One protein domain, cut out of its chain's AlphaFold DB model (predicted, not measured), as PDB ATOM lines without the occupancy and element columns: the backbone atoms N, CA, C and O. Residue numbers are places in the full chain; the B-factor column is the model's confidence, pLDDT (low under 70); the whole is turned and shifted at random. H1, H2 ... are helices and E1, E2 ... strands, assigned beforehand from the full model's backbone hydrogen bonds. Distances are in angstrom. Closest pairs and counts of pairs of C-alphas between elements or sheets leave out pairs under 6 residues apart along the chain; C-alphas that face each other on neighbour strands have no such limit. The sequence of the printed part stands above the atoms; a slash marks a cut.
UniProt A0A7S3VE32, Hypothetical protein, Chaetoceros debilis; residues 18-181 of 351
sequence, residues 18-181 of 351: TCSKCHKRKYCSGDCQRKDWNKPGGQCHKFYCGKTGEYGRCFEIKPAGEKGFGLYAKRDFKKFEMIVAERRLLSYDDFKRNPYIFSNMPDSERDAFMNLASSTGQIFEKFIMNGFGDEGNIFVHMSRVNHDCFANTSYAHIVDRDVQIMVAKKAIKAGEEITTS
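AT A GLANCE: This is residues 18 to 181 of the 351 residues of the protein "Hypothetical protein" of Chaetoceros debilis (UniProt A0A7S3VE32). Two small three-stranded sheets, E3 E5 E4 and E1 E2 E6, make the strand part of this domain, coming together where the end of E6 reaches the beginning of E4, and two separate groups of short helices stand round them. H1 and H2 make a corner at one end, where H2 only grazes the first sheet, while H3, H4, H5 and H6 form a loose helical group at another side; from H6 the long unnamed stretch of residues 131 to 152 returns past the middle of the domain to E4. The printed part has 164 residues with six named helices and six named strands, in the order H1 H2 E1 E2 E3 H3 H4 H5 H6 E4 E5 E6, and both sheets are antiparallel. The class is mixed, helices and strands, with under half of the residues in named elements. The whole is compact, with a radius of gyration of the C-alphas of 15.5 A and spans of 42 by 39 by 26 A.

HOW THE PARTS SIT: One sheet runs E3, residues 82 to 87, then E5, residues 163 to 168, then E4, residues 153 to 158. E3 and E5 are antiparallel at 164 degrees, with N 86 and O 164 at 2.9 A and N 166 and O 84 at 2.8 A, within hydrogen-bond range. E4 and E5 are an antiparallel hairpin at 154 degrees, with N 156 and O 165 at 3.0 A. The other sheet runs E1, residues 59 to 63, then E2, residues 69 to 73, then E6, residues 177 to 180. E1 and E2 are an antiparallel hairpin at 146 degrees, with N 60 and O 72 at 2.9 A. E2 and E6 are antiparallel, with N 178 and O 71 at 2.8 A. The closest C-alphas of E4 and E6 are those of Thr 153 and Thr 180, 5.3 A apart. Residues 146 to 147 pair in parallel with residues 179 to 180 of E6. H2, residues 45 to 48, only grazes the sheet E3 E5 E4. H1, residues 30 to 37, only just touches H2, with 3 pairs of C-alphas within 8 A and only at the corner, closest at Trp 37 and His 45, 4.6 A. H3, residues 92 to 97, only just touches H4, residues 100 to 103, also with 3 such pairs and only at the corner; the closest C-alphas are those of Phe 95 and Ile 101, 6.3 A apart. H6, residues 123 to 130, is close to H3 but not clearly touching it, at a shallow tilt of 29 degrees, opposite ways, with the C-alphas of Tyr 92 and Phe 127 closest at 6.0 A. H5, residues 107 to 114, is close to H6 but not clearly touching it, at a steep tilt of 65 degrees, the same way, with the C-alphas of Met 114 and Ile 123 closest at 7.5 A. H1 and H5 are apart. In H1, H3, H5 and H6 every O i to N i+4 pair is within hydrogen-bond range; H2 and H4 are too short for such a pair, and each has 1 O i to N i+3 pair within range.

IN THESE COORDINATES: H1 begins at C-alpha 30, (106.886, 219.006, 302.193), and is 10.4 A long; H2 is 4.8 A. E1 and E2 are 13.4 A each, and E3 is 14.4 A. H3 is 8.6 A, H4 5.1 A, H5 10.2 A and H6 10.7 A. E4 is 16.2 A and E5 16.6 A. E6 is 9.9 A and ends at C-alpha 180, (138.025, 220.703, 291.317).

THE WHOLE: The two C-alphas farthest apart are those of Tyr 100 and Ala 171, 42.6 A. The printed part has no cut. The link from H6 to E4 is long, with 22 residues. The mean pLDDT of the printed part is 93.5, and no printed residue is under 70.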
ATOM      1  N   THR A  18     109.803 212.403 296.423       96.44
ATOM      2  CA  THR A  18     110.444 212.936 295.215       96.44
ATOM      3  C   THR A  18     109.663 214.139 294.690       96.44
ATOM      4  O   THR A  18     108.436 214.107 294.627       96.44
ATOM      5  N   CYS A  19     110.368 215.187 294.265       97.06
ATOM      6  CA  CYS A  19     109.779 216.339 293.590       97.06
ATOM      7  C   CYS A  19     108.923 215.885 292.400       97.06
ATOM      8  O   CYS A  19     109.436 215.292 291.450       97.06
ATOM      9  N   SER A  20     107.634 216.216 292.419       96.31
ATOM     10  CA  SER A  20     106.674 215.818 291.383       96.31
ATOM     11  C   SER A  20     106.928 216.452 290.015       96.31
ATOM     12  O   SER A  20     106.382 215.977 289.029       96.31
ATOM     13  N   LYS A  21     107.739 217.517 289.936       96.38
ATOM     14  CA  LYS A  21     108.048 218.201 288.672       96.38
ATOM     15  C   LYS A  21     109.249 217.593 287.951       96.38
ATOM     16  O   LYS A  21     109.170 217.313 286.763       96.38
ATOM     17  N   CYS A  22     110.381 217.429 288.640       96.25
ATOM     18  CA  CYS A  22     111.584 216.879 288.006       96.25
ATOM     19  C   CYS A  22     111.721 215.366 288.165       96.25
ATOM     20  O   CYS A  22     112.527 214.771 287.457       96.25
ATOM     21  N   HIS A  23     111.001 214.758 289.112       95.12
ATOM     22  CA  HIS A  23     111.130 213.351 289.499       95.12
ATOM     23  C   HIS A  23     112.558 212.927 289.877       95.12
ATOM     24  O   HIS A  23     112.876 211.741 289.807       95.12
ATOM     25  N   LYS A  24     113.435 213.877 290.240       93.69
ATOM     26  CA  LYS A  24     114.855 213.640 290.553       93.69
ATOM     27  C   LYS A  24     115.197 213.972 292.006       93.69
ATOM     28  O   LYS A  24     115.754 213.122 292.689       93.69
ATOM     29  N   ARG A  25     114.860 215.179 292.464       95.88
ATOM     30  CA  ARG A  25     115.216 215.692 293.794       95.88
ATOM     31  C   ARG A  25     114.342 215.109 294.897       95.88
ATOM     32  O   ARG A  25     113.138 214.952 294.688       95.88
ATOM     33  N   LYS A  26     114.934 214.823 296.055       96.56
ATOM     34  CA  LYS A  26     114.298 214.103 297.167       96.56
ATOM     35  C   LYS A  26     114.273 214.925 298.458       96.56
ATOM     36  O   LYS A  26     115.226 215.637 298.753       96.56
ATOM     37  N   TYR A  27     113.196 214.812 299.232       97.88
ATOM     38  CA  TYR A  27     112.970 215.566 300.470       97.88
ATOM     39  C   TYR A  27     112.369 214.683 301.558       97.88
ATOM     40  O   TYR A  27     111.501 213.868 301.268       97.88
ATOM     41  N   CYS A  28     112.753 214.883 302.819       97.44
ATOM     42  CA  CYS A  28     112.128 214.172 303.941       97.44
ATOM     43  C   CYS A  28     110.708 214.672 304.258       97.44
ATOM     44  O   CYS A  28     109.929 213.968 304.894       97.44
ATOM     45  N   SER A  29     110.356 215.888 303.827       97.31
ATOM     46  CA  SER A  29     109.050 216.490 304.085       97.31
ATOM     47  C   SER A  29     108.681 217.558 303.054       97.31
ATOM     48  O   SER A  29     109.546 218.148 302.396       97.31
ATOM     49  N   GLY A  30     107.384 217.873 302.977       97.12
ATOM     50  CA  GLY A  30     106.886 219.006 302.193       97.12
ATOM     51  C   GLY A  30     107.417 220.363 302.678       97.12
ATOM     52  O   GLY A  30     107.548 221.282 301.872       97.12
ATOM     53  N   ASP A  31     107.777 220.496 303.960       96.38
ATOM     54  CA  ASP A  31     108.439 221.701 304.482       96.38
ATOM     55  C   ASP A  31     109.843 221.875 303.913       96.38
ATOM     56  O   ASP A  31     110.184 222.967 303.461       96.38
ATOM     57  N   CYS A  32     110.644 220.805 303.875       97.38
ATOM     58  CA  CYS A  32     111.961 220.844 303.246       97.38
ATOM     59  C   CYS A  32     111.856 221.193 301.759       97.38
ATOM     60  O   CYS A  32     112.612 222.033 301.280       97.38
ATOM     61  N   GLN A  33     110.877 220.627 301.044       97.31
ATOM     62  CA  GLN A  33     110.629 220.994 299.648       97.31
ATOM     63  C   GLN A  33     110.266 222.479 299.494       97.31
ATOM     64  O   GLN A  33     110.787 223.143 298.600       97.31
ATOM     65  N   ARG A  34     109.391 223.019 300.355       96.19
ATOM     66  CA  ARG A  34     109.005 224.442 300.328       96.19
ATOM     67  C   ARG A  34     110.187 225.366 300.609       96.19
ATOM     68  O   ARG A  34     110.362 226.335 299.874       96.19
ATOM     69  N   LYS A  35     110.997 225.054 301.626       95.62
ATOM     70  CA  LYS A  35     112.202 225.825 301.976       95.62
ATOM     71  C   LYS A  35     113.234 225.806 300.854       95.62
ATOM     72  O   LYS A  35     113.859 226.815 300.584       95.62
ATOM     73  N   ASP A  36     113.374 224.684 300.160       96.31
ATOM     74  CA  ASP A  36     114.308 224.532 299.047       96.31
ATOM     75  C   ASP A  36     113.867 225.243 297.753       96.31
ATOM     76  O   ASP A  36     114.692 225.537 296.885       96.31
ATOM     77  N   TRP A  37     112.566 225.512 297.604       95.12
ATOM     78  CA  TRP A  37     111.964 225.955 296.344       95.12
ATOM     79  C   TRP A  37     112.425 227.348 295.897       95.12
ATOM     80  O   TRP A  37     112.739 227.529 294.720       95.12
ATOM     81  N   ASN A  38     112.486 228.317 296.815       90.06
ATOM     82  CA  ASN A  38     112.877 229.709 296.556       90.06
ATOM     83  C   ASN A  38     113.793 230.240 297.674       90.06
ATOM     84  O   ASN A  38     113.966 229.599 298.705       90.06
ATOM     85  N   LYS A  39     114.328 231.450 297.484       82.50
ATOM     86  CA  LYS A  39     114.990 232.244 298.528       82.50
ATOM     87  C   LYS A  39     113.976 232.912 299.487       82.50
ATOM     88  O   LYS A  39     112.823 233.096 299.081       82.50
ATOM     89  N   PRO A  40     114.395 233.346 300.696       82.88
ATOM     90  CA  PRO A  40     115.731 233.203 301.295       82.88
ATOM     91  C   PRO A  40     115.987 231.809 301.892       82.88
ATOM     92  O   PRO A  40     115.058 231.132 302.320       82.88
ATOM     93  N   GLY A  41     117.257 231.390 301.928       80.31
ATOM     94  CA  GLY A  41     117.713 230.176 302.626       80.31
ATOM     95  C   GLY A  41     117.519 228.844 301.887       80.31
ATOM     96  O   GLY A  41     118.006 227.820 302.357       80.31
ATOM     97  N   GLY A  42     116.838 228.835 300.740       88.69
ATOM     98  CA  GLY A  42     116.676 227.666 299.869       88.69
ATOM     99  C   GLY A  42     117.718 227.564 298.756       88.69
ATOM    100  O   GLY A  42     118.439 228.513 298.476       88.69
ATOM    101  N   GLN A  43     117.738 226.433 298.044       92.62
ATOM    102  CA  GLN A  43     118.638 226.205 296.894       92.62
ATOM    103  C   GLN A  43     118.031 226.667 295.567       92.62
ATOM    104  O   GLN A  43     118.484 226.276 294.495       92.62
ATOM    105  N   CYS A  44     116.964 227.468 295.627       93.38
ATOM    106  CA  CYS A  44     116.230 227.955 294.464       93.38
ATOM    107  C   CYS A  44     115.831 226.828 293.497       93.38
ATOM    108  O   CYS A  44     115.908 226.985 292.273       93.38
ATOM    109  N   HIS A  45     115.370 225.684 294.027       95.44
ATOM    110  CA  HIS A  45     115.027 224.527 293.200       95.44
ATOM    111  C   HIS A  45     113.989 224.861 292.127       95.44
ATOM    112  O   HIS A  45     114.038 224.272 291.057       95.44
ATOM    113  N   LYS A  46     113.110 225.857 292.320       94.31
ATOM    114  CA  LYS A  46     112.202 226.344 291.266       94.31
ATOM    115  C   LYS A  46     112.931 226.649 289.950       94.31
ATOM    116  O   LYS A  46     112.409 226.326 288.881       94.31
ATOM    117  N   PHE A  47     114.113 227.261 290.032       91.50
ATOM    118  CA  PHE A  47     114.932 227.643 288.882       91.50
ATOM    119  C   PHE A  47     115.723 226.458 288.315       91.50
ATOM    120  O   PHE A  47     115.756 226.264 287.096       91.50
ATOM    121  N   TYR A  48     116.306 225.651 289.205       92.75
ATOM    122  CA  TYR A  48     117.176 224.515 288.879       92.75
ATOM    123  C   TYR A  48     116.427 223.197 288.625       92.75
ATOM    124  O   TYR A  48     117.031 222.202 288.228       92.75
ATOM    125  N   CYS A  49     115.103 223.177 288.802       95.56
ATOM    126  CA  CYS A  49     114.265 221.987 288.706       95.56
ATOM    127  C   CYS A  49     114.483 221.247 287.381       95.56
ATOM    128  O   CYS A  49     114.108 221.736 286.315       95.56
ATOM    129  N   GLY A  50     115.087 220.058 287.452       93.38
ATOM    130  CA  GLY A  50     115.369 219.214 286.290       93.38
ATOM    131  C   GLY A  50     116.608 219.603 285.476       93.38
ATOM    132  O   GLY A  50     116.999 218.803 284.623       93.38
ATOM    133  N   LYS A  51     117.231 220.755 285.765       92.12
ATOM    134  CA  LYS A  51     118.406 221.308 285.071       92.12
ATOM    135  C   LYS A  51     119.744 220.918 285.706       92.12
ATOM    136  O   LYS A  51     120.772 221.064 285.059       92.12
ATOM    137  N   THR A  52     119.733 220.438 286.947       93.00
ATOM    138  CA  THR A  52     120.941 220.069 287.699       93.00
ATOM    139  C   THR A  52     121.018 218.570 287.935       93.00
ATOM    140  O   THR A  52     120.010 217.853 287.873       93.00
ATOM    141  N   GLY A  53     122.226 218.081 288.209       95.12
ATOM    142  CA  GLY A  53     122.394 216.780 288.837       95.12
ATOM    143  C   GLY A  53     121.847 216.763 290.268       95.12
ATOM    144  O   GLY A  53     121.627 217.800 290.892       95.12
ATOM    145  N   GLU A  54     121.593 215.554 290.767       95.19
ATOM    146  CA  GLU A  54     121.099 215.305 292.124       95.19
ATOM    147  C   GLU A  54     121.951 214.216 292.781       95.19
ATOM    148  O   GLU A  54     122.286 213.215 292.128       95.19
ATOM    149  N   TYR A  55     122.269 214.403 294.063       95.12
ATOM    150  CA  TYR A  55     122.976 213.416 294.879       95.12
ATOM    151  C   TYR A  55     122.207 212.085 294.919       95.12
ATOM    152  O   TYR A  55     120.975 212.060 294.899       95.12
ATOM    153  N   GLY A  56     122.934 210.970 294.884       93.19
ATOM    154  CA  GLY A  56     122.388 209.612 294.844       93.19
ATOM    155  C   GLY A  56     121.918 209.149 293.464       93.19
ATOM    156  O   GLY A  56     121.916 207.947 293.186       93.19
ATOM    157  N   ARG A  57     121.617 210.087 292.551       93.62
ATOM    158  CA  ARG A  57     121.141 209.794 291.188       93.62
ATOM    159  C   ARG A  57     122.143 210.119 290.087       93.62
ATOM    160  O   ARG A  57     122.323 209.314 289.181       93.62
ATOM    161  N   CYS A  58     122.729 211.312 290.109       96.88
ATOM    162  CA  CYS A  58     123.652 211.785 289.069       96.88
ATOM    163  C   CYS A  58     125.109 211.722 289.529       96.88
ATOM    164  O   CYS A  58     125.994 211.488 288.712       96.88
ATOM    165  N   PHE A  59     125.343 211.893 290.827       97.19
ATOM    166  CA  PHE A  59     126.640 211.720 291.468       97.19
ATOM    167  C   PHE A  59     126.452 211.088 292.850       97.19
ATOM    168  O   PHE A  59     125.356 211.112 293.411       97.19
ATOM    169  N   GLU A  60     127.514 210.510 293.391       96.69
ATOM    170  CA  GLU A  60     127.551 209.914 294.726       96.69
ATOM    171  C   GLU A  60     128.853 210.251 295.443       96.69
ATOM    172  O   GLU A  60     129.831 210.656 294.816       96.69
ATOM    173  N   ILE A  61     128.853 210.071 296.762       95.62
ATOM    174  CA  ILE A  61     130.023 210.235 297.616       95.62
ATOM    175  C   ILE A  61     130.468 208.839 298.039       95.62
ATOM    176  O   ILE A  61     129.677 208.074 298.589       95.62
ATOM    177  N   LYS A  62     131.732 208.499 297.790       94.56
ATOM    178  CA  LYS A  62     132.308 207.207 298.192       94.56
ATOM    179  C   LYS A  62     133.780 207.347 298.588       94.56
ATOM    180  O   LYS A  62     134.382 208.384 298.292       94.56
ATOM    181  N   PRO A  63     134.366 206.343 299.268       94.94
ATOM    182  CA  PRO A  63     135.788 206.352 299.591       94.94
ATOM    183  C   PRO A  63     136.664 206.532 298.341       94.94
ATOM    184  O   PRO A  63     136.409 205.928 297.301       94.94
ATOM    185  N   ALA A  64     137.706 207.351 298.468       93.06
ATOM    186  CA  ALA A  64     138.657 207.742 297.427       93.06
ATOM    187  C   ALA A  64     140.111 207.424 297.846       93.06
ATOM    188  O   ALA A  64     141.048 208.169 297.551       93.06
ATOM    189  N   GLY A  65     140.299 206.320 298.577       89.44
ATOM    190  CA  GLY A  65     141.604 205.888 299.085       89.44
ATOM    191  C   GLY A  65     142.202 206.891 300.076       89.44
ATOM    192  O   GLY A  65     141.515 207.357 300.982       89.44
ATOM    193  N   GLU A  66     143.473 207.256 299.881       86.75
ATOM    194  CA  GLU A  66     144.190 208.227 300.728       86.75
ATOM    195  C   GLU A  66     143.567 209.636 300.706       86.75
ATOM    196  O   GLU A  66     143.840 210.439 301.596       86.75
ATOM    197  N   LYS A  67     142.706 209.944 299.724       87.88
ATOM    198  CA  LYS A  67     141.987 211.225 299.636       87.88
ATOM    199  C   LYS A  67     140.763 211.297 300.565       87.88
ATOM    200  O   LYS A  67     140.088 212.318 300.617       87.88
ATOM    201  N   GLY A  68     140.441 210.221 301.289       90.62
ATOM    202  CA  GLY A  68     139.256 210.156 302.143       90.62
ATOM    203  C   GLY A  68     138.001 209.839 301.335       90.62
ATOM    204  O   GLY A  68     137.851 208.718 300.861       90.62
ATOM    205  N   PHE A  69     137.095 210.803 301.182       93.38
ATOM    206  CA  PHE A  69     135.883 210.666 300.363       93.38
ATOM    207  C   PHE A  69     135.976 211.566 299.131       93.38
ATOM    208  O   PHE A  69     136.622 212.605 299.176       93.38
ATOM    209  N   GLY A  70     135.329 211.167 298.039       95.19
ATOM    210  CA  GLY A  70     135.260 211.946 296.804       95.19
ATOM    211  C   GLY A  70     133.868 211.903 296.189       95.19
ATOM    212  O   GLY A  70     133.088 210.993 296.488       95.19
ATOM    213  N   LEU A  71     133.565 212.865 295.315       97.06
ATOM    214  CA  LEU A  71     132.392 212.800 294.442       97.06
ATOM    215  C   LEU A  71     132.710 211.970 293.206       97.06
ATOM    216  O   LEU A  71     133.766 212.126 292.604       97.06
ATOM    217  N   TYR A  72     131.766 211.137 292.791       97.81
ATOM    218  CA  TYR A  72     131.882 210.325 291.587       97.81
ATOM    219  C   TYR A  72     130.610 210.408 290.761       97.81
ATOM    220  O   TYR A  72     129.501 210.436 291.297       97.81
ATOM    221  N   ALA A  73     130.769 210.438 289.444       98.44
ATOM    222  CA  ALA A  73     129.650 210.483 288.519       98.44
ATOM    223  C   ALA A  73     128.920 209.128 288.474       98.44
ATOM    224  O   ALA A  73     129.545 208.082 288.326       98.44
ATOM    225  N   LYS A  74     127.583 209.130 288.547       97.56
ATOM    226  CA  LYS A  74     126.746 207.923 288.353       97.56
ATOM    227  C   LYS A  74     126.249 207.764 286.916       97.56
ATOM    228  O   LYS A  74     125.651 206.752 286.565       97.56
ATOM    229  N   ARG A  75     126.460 208.791 286.098       97.50
ATOM    230  CA  ARG A  75     126.122 208.859 284.678       97.50
ATOM    231  C   ARG A  75     127.110 209.777 283.978       97.50
ATOM    232  O   ARG A  75     127.796 210.551 284.639       97.50
ATOM    233  N   ASP A  76     127.095 209.760 282.657       98.44
ATOM    234  CA  ASP A  76     127.846 210.733 281.875       98.44
ATOM    235  C   ASP A  76     127.311 212.159 282.110       98.44
ATOM    236  O   ASP A  76     126.093 212.379 282.143       98.44
ATOM    237  N   PHE A  77     128.226 213.120 282.238       97.88
ATOM    238  CA  PHE A  77     127.962 214.556 282.159       97.88
ATOM    239  C   PHE A  77     128.601 215.127 280.898       97.88
ATOM    240  O   PHE A  77     129.740 214.797 280.552       97.88
ATOM    241  N   LYS A  78     127.881 216.013 280.215       95.94
ATOM    242  CA  LYS A  78     128.431 216.777 279.090       95.94
ATOM    243  C   LYS A  78     129.249 217.965 279.596       95.94
ATOM    244  O   LYS A  78     129.016 218.469 280.690       95.94
ATOM    245  N   LYS A  79     130.168 218.456 278.759       93.06
ATOM    246  CA  LYS A  79     130.802 219.766 278.971       93.06
ATOM    247  C   LYS A  79     129.713 220.829 279.159       93.06
ATOM    248  O   LYS A  79     128.735 220.838 278.413       93.06
ATOM    249  N   PHE A  80     129.896 221.676 280.165       91.69
ATOM    250  CA  PHE A  80     128.972 222.712 280.627       91.69
ATOM    251  C   PHE A  80     127.645 222.224 281.220       91.69
ATOM    252  O   PHE A  80     126.722 223.004 281.434       91.69
ATOM    253  N   GLU A  81     127.543 220.940 281.556       94.19
ATOM    254  CA  GLU A  81     126.403 220.442 282.313       94.19
ATOM    255  C   GLU A  81     126.564 220.734 283.813       94.19
ATOM    256  O   GLU A  81     127.615 220.476 284.408       94.19
ATOM    257  N   MET A  82     125.506 221.261 284.442       94.50
ATOM    258  CA  MET A  82     125.496 221.553 285.874       94.50
ATOM    259  C   MET A  82     125.353 220.267 286.696       94.50
ATOM    260  O   MET A  82     124.354 219.546 286.608       94.50
ATOM    261  N   ILE A  83     126.349 220.000 287.534       96.38
ATOM    262  CA  ILE A  83     126.436 218.808 288.379       96.38
ATOM    263  C   ILE A  83     125.607 218.993 289.642       96.38
ATOM    264  O   ILE A  83     124.850 218.099 290.011       96.38
ATOM    265  N   VAL A  84     125.721 220.151 290.289       95.50
ATOM    266  CA  VAL A  84     124.998 220.454 291.526       95.50
ATOM    267  C   VAL A  84     124.832 221.964 291.686       95.50
ATOM    268  O   VAL A  84     125.733 222.727 291.345       95.50
ATOM    269  N   ALA A  85     123.674 222.376 292.199       94.38
ATOM    270  CA  ALA A  85     123.436 223.703 292.754       94.38
ATOM    271  C   ALA A  85     123.149 223.526 294.248       94.38
ATOM    272  O   ALA A  85     122.232 222.784 294.609       94.38
ATOM    273  N   GLU A  86     123.954 224.153 295.101       95.25
ATOM    274  CA  GLU A  86     123.924 223.952 296.547       95.25
ATOM    275  C   GLU A  86     123.922 225.296 297.273       95.25
ATOM    276  O   GLU A  86     124.626 226.233 296.895       95.25
ATOM    277  N   ARG A  87     123.109 225.398 298.323       94.56
ATOM    278  CA  ARG A  87     123.044 226.591 299.171       94.56
ATOM    279  C   ARG A  87     124.212 226.566 300.130       94.56
ATOM    280  O   ARG A  87     124.659 225.498 300.553       94.56
ATOM    281  N   ARG A  88     124.608 227.745 300.575       94.88
ATOM    282  CA  ARG A  88     125.511 227.857 301.708       94.88
ATOM    283  C   ARG A  88     124.815 227.321 302.962       94.88
ATOM    284  O   ARG A  88     123.713 227.749 303.308       94.88
ATOM    285  N   LEU A  89     125.434 226.347 303.624       95.19
ATOM    286  CA  LEU A  89     124.945 225.833 304.900       95.19
ATOM    287  C   LEU A  89     125.307 226.786 306.041       95.19
ATOM    288  O   LEU A  89     124.454 227.141 306.849       95.19
ATOM    289  N   LEU A  90     126.582 227.174 306.094       94.44
ATOM    290  CA  LEU A  90     127.172 228.032 307.117       94.44
ATOM    291  C   LEU A  90     128.473 228.638 306.570       94.44
ATOM    292  O   LEU A  90     129.123 228.015 305.732       94.44
ATOM    293  N   SER A  91     128.874 229.824 307.024       94.62
ATOM    294  CA  SER A  91     130.212 230.386 306.768       94.62
ATOM    295  C   SER A  91     131.007 230.525 308.064       94.62
ATOM    296  O   SER A  91     130.435 230.530 309.161       94.62
ATOM    297  N   TYR A  92     132.328 230.666 307.944       94.75
ATOM    298  CA  TYR A  92     133.165 230.975 309.100       94.75
ATOM    299  C   TYR A  92     132.778 232.325 309.715       94.75
ATOM    300  O   TYR A  92     132.731 232.452 310.938       94.75
ATOM    301  N   ASP A  93     132.424 233.305 308.885       92.75
ATOM    302  CA  ASP A  93     131.977 234.620 309.343       92.75
ATOM    303  C   ASP A  93     130.677 234.565 310.152       92.75
ATOM    304  O   ASP A  93     130.583 235.209 311.201       92.75
ATOM    305  N   ASP A  94     129.696 233.768 309.722       91.94
ATOM    306  CA  ASP A  94     128.457 233.564 310.480       91.94
ATOM    307  C   ASP A  94     128.750 232.932 311.843       91.94
ATOM    308  O   ASP A  94     128.261 233.401 312.874       91.94
ATOM    309  N   PHE A  95     129.602 231.904 311.856       93.00
ATOM    310  CA  PHE A  95     130.026 231.235 313.081       93.00
ATOM    311  C   PHE A  95     130.793 232.176 314.020       93.00
ATOM    312  O   PHE A  95     130.553 232.187 315.225       93.00
ATOM    313  N   LYS A  96     131.682 233.014 313.478       92.69
ATOM    314  CA  LYS A  96     132.456 233.999 314.242       92.69
ATOM    315  C   LYS A  96     131.560 235.075 314.861       92.69
ATOM    316  O   LYS A  96     131.811 235.490 315.990       92.69
ATOM    317  N   ARG A  97     130.528 235.531 314.140       94.12
ATOM    318  CA  ARG A  97     129.560 236.528 314.632       94.12
ATOM    319  C   ARG A  97     128.620 235.956 315.689       94.12
ATOM    320  O   ARG A  97     128.252 236.670 316.617       94.12
ATOM    321  N   ASN A  98     128.225 234.692 315.550       93.94
ATOM    322  CA  ASN A  98     127.348 234.018 316.497       93.94
ATOM    323  C   ASN A  98     127.747 232.543 316.667       93.94
ATOM    324  O   ASN A  98     127.200 231.685 315.974       93.94
ATOM    325  N   PRO A  99     128.620 232.208 317.634       88.44
ATOM    326  CA  PRO A  99     129.039 230.823 317.864       88.44
ATOM    327  C   PRO A  99     127.883 229.867 318.208       88.44
ATOM    328  O   PRO A  99     127.966 228.671 317.931       88.44
ATOM    329  N   TYR A 100     126.775 230.384 318.754       92.06
ATOM    330  CA  TYR A 100     125.578 229.590 319.057       92.06
ATOM    331  C   TYR A 100     124.778 229.201 317.809       92.06
ATOM    332  O   TYR A 100     123.892 228.353 317.914       92.06
ATOM    333  N   ILE A 101     125.081 229.773 316.633       92.12
ATOM    334  CA  ILE A 101     124.419 229.400 315.377       92.12
ATOM    335  C   ILE A 101     124.519 227.897 315.151       92.12
ATOM    336  O   ILE A 101     123.515 227.266 314.849       92.12
ATOM    337  N   PHE A 102     125.697 227.325 315.416       90.19
ATOM    338  CA  PHE A 102     125.960 225.908 315.242       90.19
ATOM    339  C   PHE A 102     125.116 225.055 316.187       90.19
ATOM    340  O   PHE A 102     124.541 224.068 315.745       90.19
ATOM    341  N   SER A 103     124.984 225.451 317.460       90.00
ATOM    342  CA  SER A 103     124.149 224.765 318.461       90.00
ATOM    343  C   SER A 103     122.655 224.826 318.129       90.00
ATOM    344  O   SER A 103     121.928 223.883 318.429       90.00
ATOM    345  N   ASN A 104     122.207 225.871 317.436       93.19
ATOM    346  CA  ASN A 104     120.805 226.059 317.062       93.19
ATOM    347  C   ASN A 104     120.432 225.454 315.694       93.19
ATOM    348  O   ASN A 104     119.268 225.521 315.302       93.19
ATOM    349  N   MET A 105     121.388 224.874 314.957       93.50
ATOM    350  CA  MET A 105     121.105 224.183 313.694       93.50
ATOM    351  C   MET A 105     120.246 222.926 313.916       93.50
ATOM    352  O   MET A 105     120.366 222.291 314.967       93.50
ATOM    353  N   PRO A 106     119.423 222.516 312.929       95.12
ATOM    354  CA  PRO A 106     118.813 221.188 312.918       95.12
ATOM    355  C   PRO A 106     119.876 220.087 313.017       95.12
ATOM    356  O   PRO A 106     120.928 220.195 312.386       95.12
ATOM    357  N   ASP A 107     119.583 219.007 313.745       96.56
ATOM    358  CA  ASP A 107     120.556 217.929 313.984       96.56
ATOM    359  C   ASP A 107     121.100 217.331 312.685       96.56
ATOM    360  O   ASP A 107     122.309 217.236 312.528       96.56
ATOM    361  N   SER A 108     120.247 217.077 311.688       96.69
ATOM    362  CA  SER A 108     120.695 216.541 310.396       96.69
ATOM    363  C   SER A 108     121.669 217.461 309.648       96.69
ATOM    364  O   SER A 108     122.567 216.994 308.953       96.69
ATOM    365  N   GLU A 109     121.517 218.779 309.791       96.62
ATOM    366  CA  GLU A 109     122.430 219.751 309.188       96.62
ATOM    367  C   GLU A 109     123.749 219.834 309.964       96.62
ATOM    368  O   GLU A 109     124.827 219.916 309.366       96.62
ATOM    369  N   ARG A 110     123.665 219.774 311.297       95.75
ATOM    370  CA  ARG A 110     124.820 219.716 312.196       95.75
ATOM    371  C   ARG A 110     125.651 218.464 311.928       95.75
ATOM    372  O   ARG A 110     126.867 218.562 311.794       95.75
ATOM    373  N   ASP A 111     124.998 217.318 311.778       95.38
ATOM    374  CA  ASP A 111     125.623 216.036 311.468       95.38
ATOM    375  C   ASP A 111     126.286 216.072 310.092       95.38
ATOM    376  O   ASP A 111     127.440 215.667 309.946       95.38
ATOM    377  N   ALA A 112     125.609 216.624 309.081       95.88
ATOM    378  CA  ALA A 112     126.187 216.798 307.751       95.88
ATOM    379  C   ALA A 112     127.473 217.644 307.784       95.88
ATOM    380  O   ALA A 112     128.482 217.253 307.191       95.88
ATOM    381  N   PHE A 113     127.476 218.752 308.535       96.44
ATOM    382  CA  PHE A 113     128.672 219.569 308.755       96.44
ATOM    383  C   PHE A 113     129.757 218.804 309.526       96.44
ATOM    384  O   PHE A 113     130.922 218.789 309.120       96.44
ATOM    385  N   MET A 114     129.406 218.134 310.627       95.19
ATOM    386  CA  MET A 114     130.378 217.414 311.456       95.19
ATOM    387  C   MET A 114     131.001 216.224 310.739       95.19
ATOM    388  O   MET A 114     132.141 215.872 311.037       95.19
ATOM    389  N   ASN A 115     130.335 215.671 309.732       93.81
ATOM    390  CA  ASN A 115     130.893 214.615 308.901       93.81
ATOM    391  C   ASN A 115     131.934 215.109 307.876       93.81
ATOM    392  O   ASN A 115     132.600 214.277 307.250       93.81
ATOM    393  N   LEU A 116     132.104 216.423 307.672       95.31
ATOM    394  CA  LEU A 116     133.114 216.980 306.759       95.31
ATOM    395  C   LEU A 116     134.553 216.730 307.237       95.31
ATOM    396  O   LEU A 116     134.793 216.456 308.416       95.31
ATOM    397  N   ALA A 117     135.523 216.828 306.324       92.44
ATOM    398  CA  ALA A 117     136.920 216.500 306.609       92.44
ATOM    399  C   ALA A 117     137.514 217.400 307.709       92.44
ATOM    400  O   ALA A 117     137.246 218.599 307.756       92.44
ATOM    401  N   SER A 118     138.300 216.818 308.612       91.38
ATOM    402  CA  SER A 118     139.048 217.526 309.659       91.38
ATOM    403  C   SER A 118     140.099 216.579 310.234       91.38
ATOM    404  O   SER A 118     139.815 215.391 310.380       91.38
ATOM    405  N   SER A 119     141.295 217.081 310.557       84.94
ATOM    406  CA  SER A 119     142.323 216.269 311.221       84.94
ATOM    407  C   SER A 119     142.107 216.151 312.736       84.94
ATOM    408  O   SER A 119     142.529 215.168 313.338       84.94
ATOM    409  N   THR A 120     141.411 217.113 313.351       86.81
ATOM    410  CA  THR A 120     141.202 217.204 314.810       86.81
ATOM    411  C   THR A 120     139.751 217.013 315.259       86.81
ATOM    412  O   THR A 120     139.480 216.889 316.449       86.81
ATOM    413  N   GLY A 121     138.800 217.041 314.326       86.56
ATOM    414  CA  GLY A 121     137.359 217.078 314.588       86.56
ATOM    415  C   GLY A 121     136.805 218.464 314.949       86.56
ATOM    416  O   GLY A 121     135.587 218.611 315.054       86.56
ATOM    417  N   GLN A 122     137.651 219.488 315.115       90.56
ATOM    418  CA  GLN A 122     137.221 220.817 315.559       90.56
ATOM    419  C   GLN A 122     136.439 221.580 314.480       90.56
ATOM    420  O   GLN A 122     136.779 221.554 313.297       90.56
ATOM    421  N   ILE A 123     135.426 222.341 314.911       92.25
ATOM    422  CA  ILE A 123     134.561 223.147 314.032       92.25
ATOM    423  C   ILE A 123     135.379 224.131 313.188       92.25
ATOM    424  O   ILE A 123     135.171 224.229 311.981       92.25
ATOM    425  N   PHE A 124     136.331 224.837 313.806       91.56
ATOM    426  CA  PHE A 124     137.158 225.817 313.103       91.56
ATOM    427  C   PHE A 124     137.933 225.190 311.939       91.56
ATOM    428  O   PHE A 124     137.936 225.721 310.832       91.56
ATOM    429  N   GLU A 125     138.540 224.025 312.159       92.19
ATOM    430  CA  GLU A 125     139.318 223.345 311.129       92.19
ATOM    431  C   GLU A 125     138.445 222.884 309.952       92.19
ATOM    432  O   GLU A 125     138.886 222.921 308.804       92.19
ATOM    433  N   LYS A 126     137.179 222.523 310.205       94.75
ATOM    434  CA  LYS A 126     136.236 222.180 309.132       94.75
ATOM    435  C   LYS A 126     136.028 223.351 308.176       94.75
ATOM    436  O   LYS A 126     136.020 223.122 306.969       94.75
ATOM    437  N   PHE A 127     135.957 224.591 308.665       94.88
ATOM    438  CA  PHE A 127     135.916 225.766 307.785       94.88
ATOM    439  C   PHE A 127     137.195 225.922 306.957       94.88
ATOM    440  O   PHE A 127     137.120 226.183 305.760       94.88
ATOM    441  N   ILE A 128     138.365 225.692 307.557       91.75
ATOM    442  CA  ILE A 128     139.655 225.809 306.859       91.75
ATOM    443  C   ILE A 128     139.810 224.758 305.751       91.75
ATOM    444  O   ILE A 128     140.309 225.072 304.668       91.75
ATOM    445  N   MET A 129     139.397 223.518 306.015       92.12
ATOM    446  CA  MET A 129     139.586 222.397 305.091       92.12
ATOM    447  C   MET A 129     138.496 222.288 304.021       92.12
ATOM    448  O   MET A 129     138.773 221.777 302.942       92.12
ATOM    449  N   ASN A 130     137.276 222.745 304.308       95.19
ATOM    450  CA  ASN A 130     136.105 222.488 303.459       95.19
ATOM    451  C   ASN A 130     135.453 223.765 302.911       95.19
ATOM    452  O   ASN A 130     134.538 223.664 302.091       95.19
ATOM    453  N   GLY A 131     135.871 224.937 303.396       94.56
ATOM    454  CA  GLY A 131     135.293 226.226 303.043       94.56
ATOM    455  C   GLY A 131     135.671 226.700 301.641       94.56
ATOM    456  O   GLY A 131     136.802 226.524 301.186       94.56
ATOM    457  N   PHE A 132     134.708 227.338 300.985       92.12
ATOM    458  CA  PHE A 132     134.836 228.006 299.695       92.12
ATOM    459  C   PHE A 132     134.867 229.524 299.879       92.12
ATOM    460  O   PHE A 132     134.096 230.073 300.670       92.12
ATOM    461  N   GLY A 133     135.713 230.199 299.100       86.88
ATOM    462  CA  GLY A 133     135.917 231.644 299.219       86.88
ATOM    463  C   GLY A 133     136.627 232.037 300.516       86.88
ATOM    464  O   GLY A 133     136.976 231.186 301.340       86.88
ATOM    465  N   ASP A 134     136.839 233.338 300.687       82.31
ATOM    466  CA  ASP A 134     137.568 233.885 301.834       82.31
ATOM    467  C   ASP A 134     136.739 233.831 303.127       82.31
ATOM    468  O   ASP A 134     137.295 233.730 304.220       82.31
ATOM    469  N   GLU A 135     135.406 233.793 303.018       84.56
ATOM    470  CA  GLU A 135     134.488 233.698 304.161       84.56
ATOM    471  C   GLU A 135     134.343 232.261 304.698       84.56
ATOM    472  O   GLU A 135     133.613 232.019 305.665       84.56
ATOM    473  N   GLY A 136     135.003 231.279 304.071       91.50
ATOM    474  CA  GLY A 136     134.935 229.873 304.474       91.50
ATOM    475  C   GLY A 136     133.523 229.295 304.350       91.50
ATOM    476  O   GLY A 136     133.023 228.664 305.279       91.50
ATOM    477  N   ASN A 137     132.856 229.538 303.222       95.00
ATOM    478  CA  ASN A 137     131.479 229.112 302.975       95.00
ATOM    479  C   ASN A 137     131.389 227.589 302.800       95.00
ATOM    480  O   ASN A 137     132.116 227.007 301.996       95.00
ATOM    481  N   ILE A 138     130.484 226.934 303.523       96.69
ATOM    482  CA  ILE A 138     130.316 225.478 303.493       96.69
ATOM    483  C   ILE A 138     129.150 225.081 302.597       96.69
ATOM    484  O   ILE A 138     128.021 225.538 302.783       96.69
ATOM    485  N   PHE A 139     129.436 224.158 301.684       96.88
ATOM    486  CA  PHE A 139     128.498 223.532 300.759       96.88
ATOM    487  C   PHE A 139     128.692 222.019 300.893       96.88
ATOM    488  O   PHE A 139     129.719 221.495 300.472       96.88
ATOM    489  N   VAL A 140     127.772 221.329 301.575       96.25
ATOM    490  CA  VAL A 140     128.000 219.979 302.130       96.25
ATOM    491  C   VAL A 140     128.500 218.983 301.086       96.25
ATOM    492  O   VAL A 140     129.484 218.282 301.331       96.25
ATOM    493  N   HIS A 141     127.850 218.912 299.924       96.06
ATOM    494  CA  HIS A 141     128.270 218.011 298.859       96.06
ATOM    495  C   HIS A 141     129.511 218.540 298.137       96.06
ATOM    496  O   HIS A 141     130.438 217.771 297.895       96.06
ATOM    497  N   MET A 142     129.581 219.836 297.810       96.81
ATOM    498  CA  MET A 142     130.748 220.377 297.092       96.81
ATOM    499  C   MET A 142     132.044 220.291 297.906       96.81
ATOM    500  O   MET A 142     133.107 220.064 297.332       96.81
ATOM    501  N   SER A 143     131.969 220.388 299.235       96.44
ATOM    502  CA  SER A 143     133.098 220.223 300.160       96.44
ATOM    503  C   SER A 143     133.725 218.821 300.129       96.44
ATOM    504  O   SER A 143     134.788 218.612 300.704       96.44
ATOM    505  N   ARG A 144     133.095 217.847 299.461       95.69
ATOM    506  CA  ARG A 144     133.620 216.485 299.263       95.69
ATOM    507  C   ARG A 144     134.347 216.300 297.929       95.69
ATOM    508  O   ARG A 144     134.815 215.204 297.639       95.69
ATOM    509  N   VAL A 145     134.396 217.323 297.079       96.38
ATOM    510  CA  VAL A 145     135.051 217.238 295.769       96.38
ATOM    511  C   VAL A 145     136.551 217.316 295.951       96.38
ATOM    512  O   VAL A 145     137.041 218.310 296.477       96.38
ATOM    513  N   ASN A 146     137.279 216.306 295.482       95.44
ATOM    514  CA  ASN A 146     138.729 216.236 295.630       95.44
ATOM    515  C   ASN A 146     139.485 217.157 294.667       95.44
ATOM    516  O   ASN A 146     138.980 217.578 293.622       95.44
ATOM    517  N   HIS A 147     140.739 217.427 295.026       94.00
ATOM    518  CA  HIS A 147     141.671 218.194 294.212       94.00
ATOM    519  C   HIS A 147     142.181 217.412 292.987       94.00
ATOM    520  O   HIS A 147     142.685 216.295 293.130       94.00
ATOM    521  N   ASP A 148     142.196 218.061 291.822       92.75
ATOM    522  CA  ASP A 148     143.122 217.786 290.710       92.75
ATOM    523  C   ASP A 148     143.512 219.130 290.056       92.75
ATOM    524  O   ASP A 148     142.652 219.986 289.833       92.75
ATOM    525  N   CYS A 149     144.798 219.351 289.748       90.81
ATOM    526  CA  CYS A 149     145.246 220.588 289.085       90.81
ATOM    527  C   CYS A 149     144.624 220.748 287.687       90.81
ATOM    528  O   CYS A 149     144.401 221.873 287.244       90.81
ATOM    529  N   PHE A 150     144.315 219.633 287.016       89.12
ATOM    530  CA  PHE A 150     143.547 219.570 285.774       89.12
ATOM    531  C   PHE A 150     142.157 218.965 286.000       89.12
ATOM    532  O   PHE A 150     141.696 218.059 285.298       89.12
ATOM    533  N   ALA A 151     141.478 219.520 287.001       93.06
ATOM    534  CA  ALA A 151     140.112 219.194 287.375       93.06
ATOM    535  C   ALA A 151     139.142 219.096 286.192       93.06
ATOM    536  O   ALA A 151     139.256 219.840 285.214       93.06
ATOM    537  N   ASN A 152     138.122 218.248 286.321       94.88
ATOM    538  CA  ASN A 152     137.028 218.147 285.351       94.88
ATOM    539  C   ASN A 152     135.832 219.066 285.660       94.88
ATOM    540  O   ASN A 152     134.941 219.194 284.821       94.88
ATOM    541  N   THR A 153     135.851 219.791 286.784       94.75
ATOM    542  CA  THR A 153     134.827 220.788 287.142       94.75
ATOM    543  C   THR A 153     135.397 222.154 287.512       94.75
ATOM    544  O   THR A 153     136.601 222.332 287.715       94.75
ATOM    545  N   SER A 154     134.509 223.142 287.552       92.12
ATOM    546  CA  SER A 154     134.698 224.428 288.222       92.12
ATOM    547  C   SER A 154     133.368 224.831 288.862       92.12
ATOM    548  O   SER A 154     132.336 224.199 288.614       92.12
ATOM    549  N   TYR A 155     133.397 225.851 289.711       91.75
ATOM    550  CA  TYR A 155     132.229 226.356 290.413       91.75
ATOM    551  C   TYR A 155     132.100 227.873 290.265       91.75
ATOM    552  O   TYR A 155     133.080 228.575 290.024       91.75
ATOM    553  N   ALA A 156     130.876 228.370 290.416       88.62
ATOM    554  CA  ALA A 156     130.568 229.793 290.490       88.62
ATOM    555  C   ALA A 156     129.563 230.047 291.606       88.62
ATOM    556  O   ALA A 156     128.651 229.248 291.821       88.62
ATOM    557  N   HIS A 157     129.715 231.181 292.279       88.50
ATOM    558  CA  HIS A 157     128.699 231.687 293.184       88.50
ATOM    559  C   HIS A 157     127.697 232.553 292.415       88.50
ATOM    560  O   HIS A 157     128.078 233.437 291.646       88.50
ATOM    561  N   ILE A 158     126.416 232.279 292.627       87.69
ATOM    562  CA  ILE A 158     125.291 232.990 292.037       87.69
ATOM    563  C   ILE A 158     124.709 233.906 293.112       87.69
ATOM    564  O   ILE A 158     123.949 233.467 293.978       87.69
ATOM    565  N   VAL A 159     125.095 235.180 293.042       83.06
ATOM    566  CA  VAL A 159     124.920 236.171 294.115       83.06
ATOM    567  C   VAL A 159     123.451 236.346 294.500       83.06
ATOM    568  O   VAL A 159     123.085 236.194 295.663       83.06
ATOM    569  N   ASP A 160     122.571 236.580 293.526       81.88
ATOM    570  CA  ASP A 160     121.165 236.909 293.797       81.88
ATOM    571  C   ASP A 160     120.350 235.750 294.386       81.88
ATOM    572  O   ASP A 160     119.262 235.964 294.945       81.88
ATOM    573  N   ARG A 161     120.851 234.520 294.249       86.44
ATOM    574  CA  ARG A 161     120.228 233.297 294.769       86.44
ATOM    575  C   ARG A 161     120.955 232.736 295.996       86.44
ATOM    576  O   ARG A 161     120.387 231.848 296.622       86.44
ATOM    577  N   ASP A 162     122.136 233.258 296.346       87.12
ATOM    578  CA  ASP A 162     123.040 232.734 297.388       87.12
ATOM    579  C   ASP A 162     123.266 231.214 297.257       87.12
ATOM    580  O   ASP A 162     123.159 230.431 298.206       87.12
ATOM    581  N   VAL A 163     123.530 230.773 296.025       90.94
ATOM    582  CA  VAL A 163     123.851 229.373 295.723       90.94
ATOM    583  C   VAL A 163     125.199 229.286 295.043       90.94
ATOM    584  O   VAL A 163     125.579 230.151 294.257       90.94
ATOM    585  N   GLN A 164     125.915 228.205 295.307       93.00
ATOM    586  CA  GLN A 164     127.049 227.821 294.492       93.00
ATOM    587  C   GLN A 164     126.591 226.781 293.478       93.00
ATOM    588  O   GLN A 164     125.808 225.885 293.793       93.00
ATOM    589  N   ILE A 165     127.065 226.910 292.249       93.88
ATOM    590  CA  ILE A 165     126.871 225.914 291.201       93.88
ATOM    591  C   ILE A 165     128.206 225.258 290.892       93.88
ATOM    592  O   ILE A 165     129.242 225.918 290.903       93.88
ATOM    593  N   MET A 166     128.179 223.966 290.591       95.25
ATOM    594  CA  MET A 166     129.324 223.214 290.096       95.25
ATOM    595  C   MET A 166     128.995 222.649 288.727       95.25
ATOM    596  O   MET A 166     127.935 222.054 288.526       95.25
ATOM    597  N   VAL A 167     129.907 222.843 287.786       94.50
ATOM    598  CA  VAL A 167     129.659 222.617 286.367       94.50
ATOM    599  C   VAL A 167     130.826 221.847 285.773       94.50
ATOM    600  O   VAL A 167     131.994 222.116 286.071       94.50
ATOM    601  N   ALA A 168     130.504 220.872 284.930       94.75
ATOM    602  CA  ALA A 168     131.493 220.105 284.195       94.75
ATOM    603  C   ALA A 168     132.210 221.008 283.176       94.75
ATOM    604  O   ALA A 168     131.578 221.648 282.341       94.75
ATOM    605  N   LYS A 169     133.542 221.058 283.214       90.50
ATOM    606  CA  LYS A 169     134.355 221.804 282.229       90.50
ATOM    607  C   LYS A 169     134.654 220.996 280.974       90.50
ATOM    608  O   LYS A 169     134.950 221.562 279.930       90.50
ATOM    609  N   LYS A 170     134.594 219.676 281.100       91.44
ATOM    610  CA  LYS A 170     134.775 218.684 280.042       91.44
ATOM    611  C   LYS A 170     133.779 217.553 280.265       91.44
ATOM    612  O   LYS A 170     133.087 217.542 281.282       91.44
ATOM    613  N   ALA A 171     133.658 216.642 279.307       95.50
ATOM    614  CA  ALA A 171     132.833 215.459 279.518       95.50
ATOM    615  C   ALA A 171     133.371 214.651 280.713       95.50
ATOM    616  O   ALA A 171     134.585 214.527 280.865       95.50
ATOM    617  N   ILE A 172     132.470 214.124 281.540       97.88
ATOM    618  CA  ILE A 172     132.796 213.263 282.685       97.88
ATOM    619  C   ILE A 172     132.032 211.962 282.490       97.88
ATOM    620  O   ILE A 172     130.819 212.001 282.282       97.88
ATOM    621  N   LYS A 173     132.717 210.820 282.520       98.44
ATOM    622  CA  LYS A 173     132.075 209.510 282.343       98.44
ATOM    623  C   LYS A 173     131.512 208.961 283.641       98.44
ATOM    624  O   LYS A 173     132.012 209.247 284.727       98.44
ATOM    625  N   ALA A 174     130.475 208.133 283.530       98.38
ATOM    626  CA  ALA A 174     129.989 207.358 284.665       98.38
ATOM    627  C   ALA A 174     131.147 206.578 285.322       98.38
ATOM    628  O   ALA A 174     131.914 205.896 284.647       98.38
ATOM    629  N   GLY A 175     131.267 206.685 286.643       97.88
ATOM    630  CA  GLY A 175     132.336 206.081 287.434       97.88
ATOM    631  C   GLY A 175     133.574 206.961 287.630       97.88
ATOM    632  O   GLY A 175     134.352 206.659 288.535       97.88
ATOM    633  N   GLU A 176     133.750 208.043 286.865       97.75
ATOM    634  CA  GLU A 176     134.873 208.971 287.048       97.75
ATOM    635  C   GLU A 176     134.722 209.811 288.323       97.75
ATOM    636  O   GLU A 176     133.613 210.182 288.727       97.75
ATOM    637  N   GLU A 177     135.858 210.125 288.952       97.38
ATOM    638  CA  GLU A 177     135.919 211.063 290.074       97.38
ATOM    639  C   GLU A 177     135.651 212.485 289.564       97.38
ATOM    640  O   GLU A 177     136.269 212.960 288.610       97.38
ATOM    641  N   ILE A 178     134.724 213.177 290.212       98.00
ATOM    642  CA  ILE A 178     134.454 214.594 290.009       98.00
ATOM    643  C   ILE A 178     135.465 215.367 290.861       98.00
ATOM    644  O   ILE A 178     135.519 215.196 292.080       98.00
ATOM    645  N   THR A 179     136.265 216.215 290.219       96.25
ATOM    646  CA  THR A 179     137.381 216.939 290.841       96.25
ATOM    647  C   THR A 179     137.319 218.433 290.544       96.25
ATOM    648  O   THR A 179     136.819 218.855 289.497       96.25
ATOM    649  N   THR A 180     137.854 219.246 291.456       94.12
ATOM    650  CA  THR A 180     138.025 220.703 291.317       94.12
ATOM    651  C   THR A 180     139.470 221.097 291.633       94.12
ATOM    652  O   THR A 180     140.220 220.306 292.200       94.12
ATOM    653  N   SER A 181     139.899 222.304 291.261       92.00
ATOM    654  CA  SER A 181     141.242 222.786 291.610       92.00
ATOM    655  C   SER A 181     141.175 223.664 292.853       92.00
ATOM    656  O   SER A 181     140.588 224.738 292.816       92.00
TER     657      SER A 181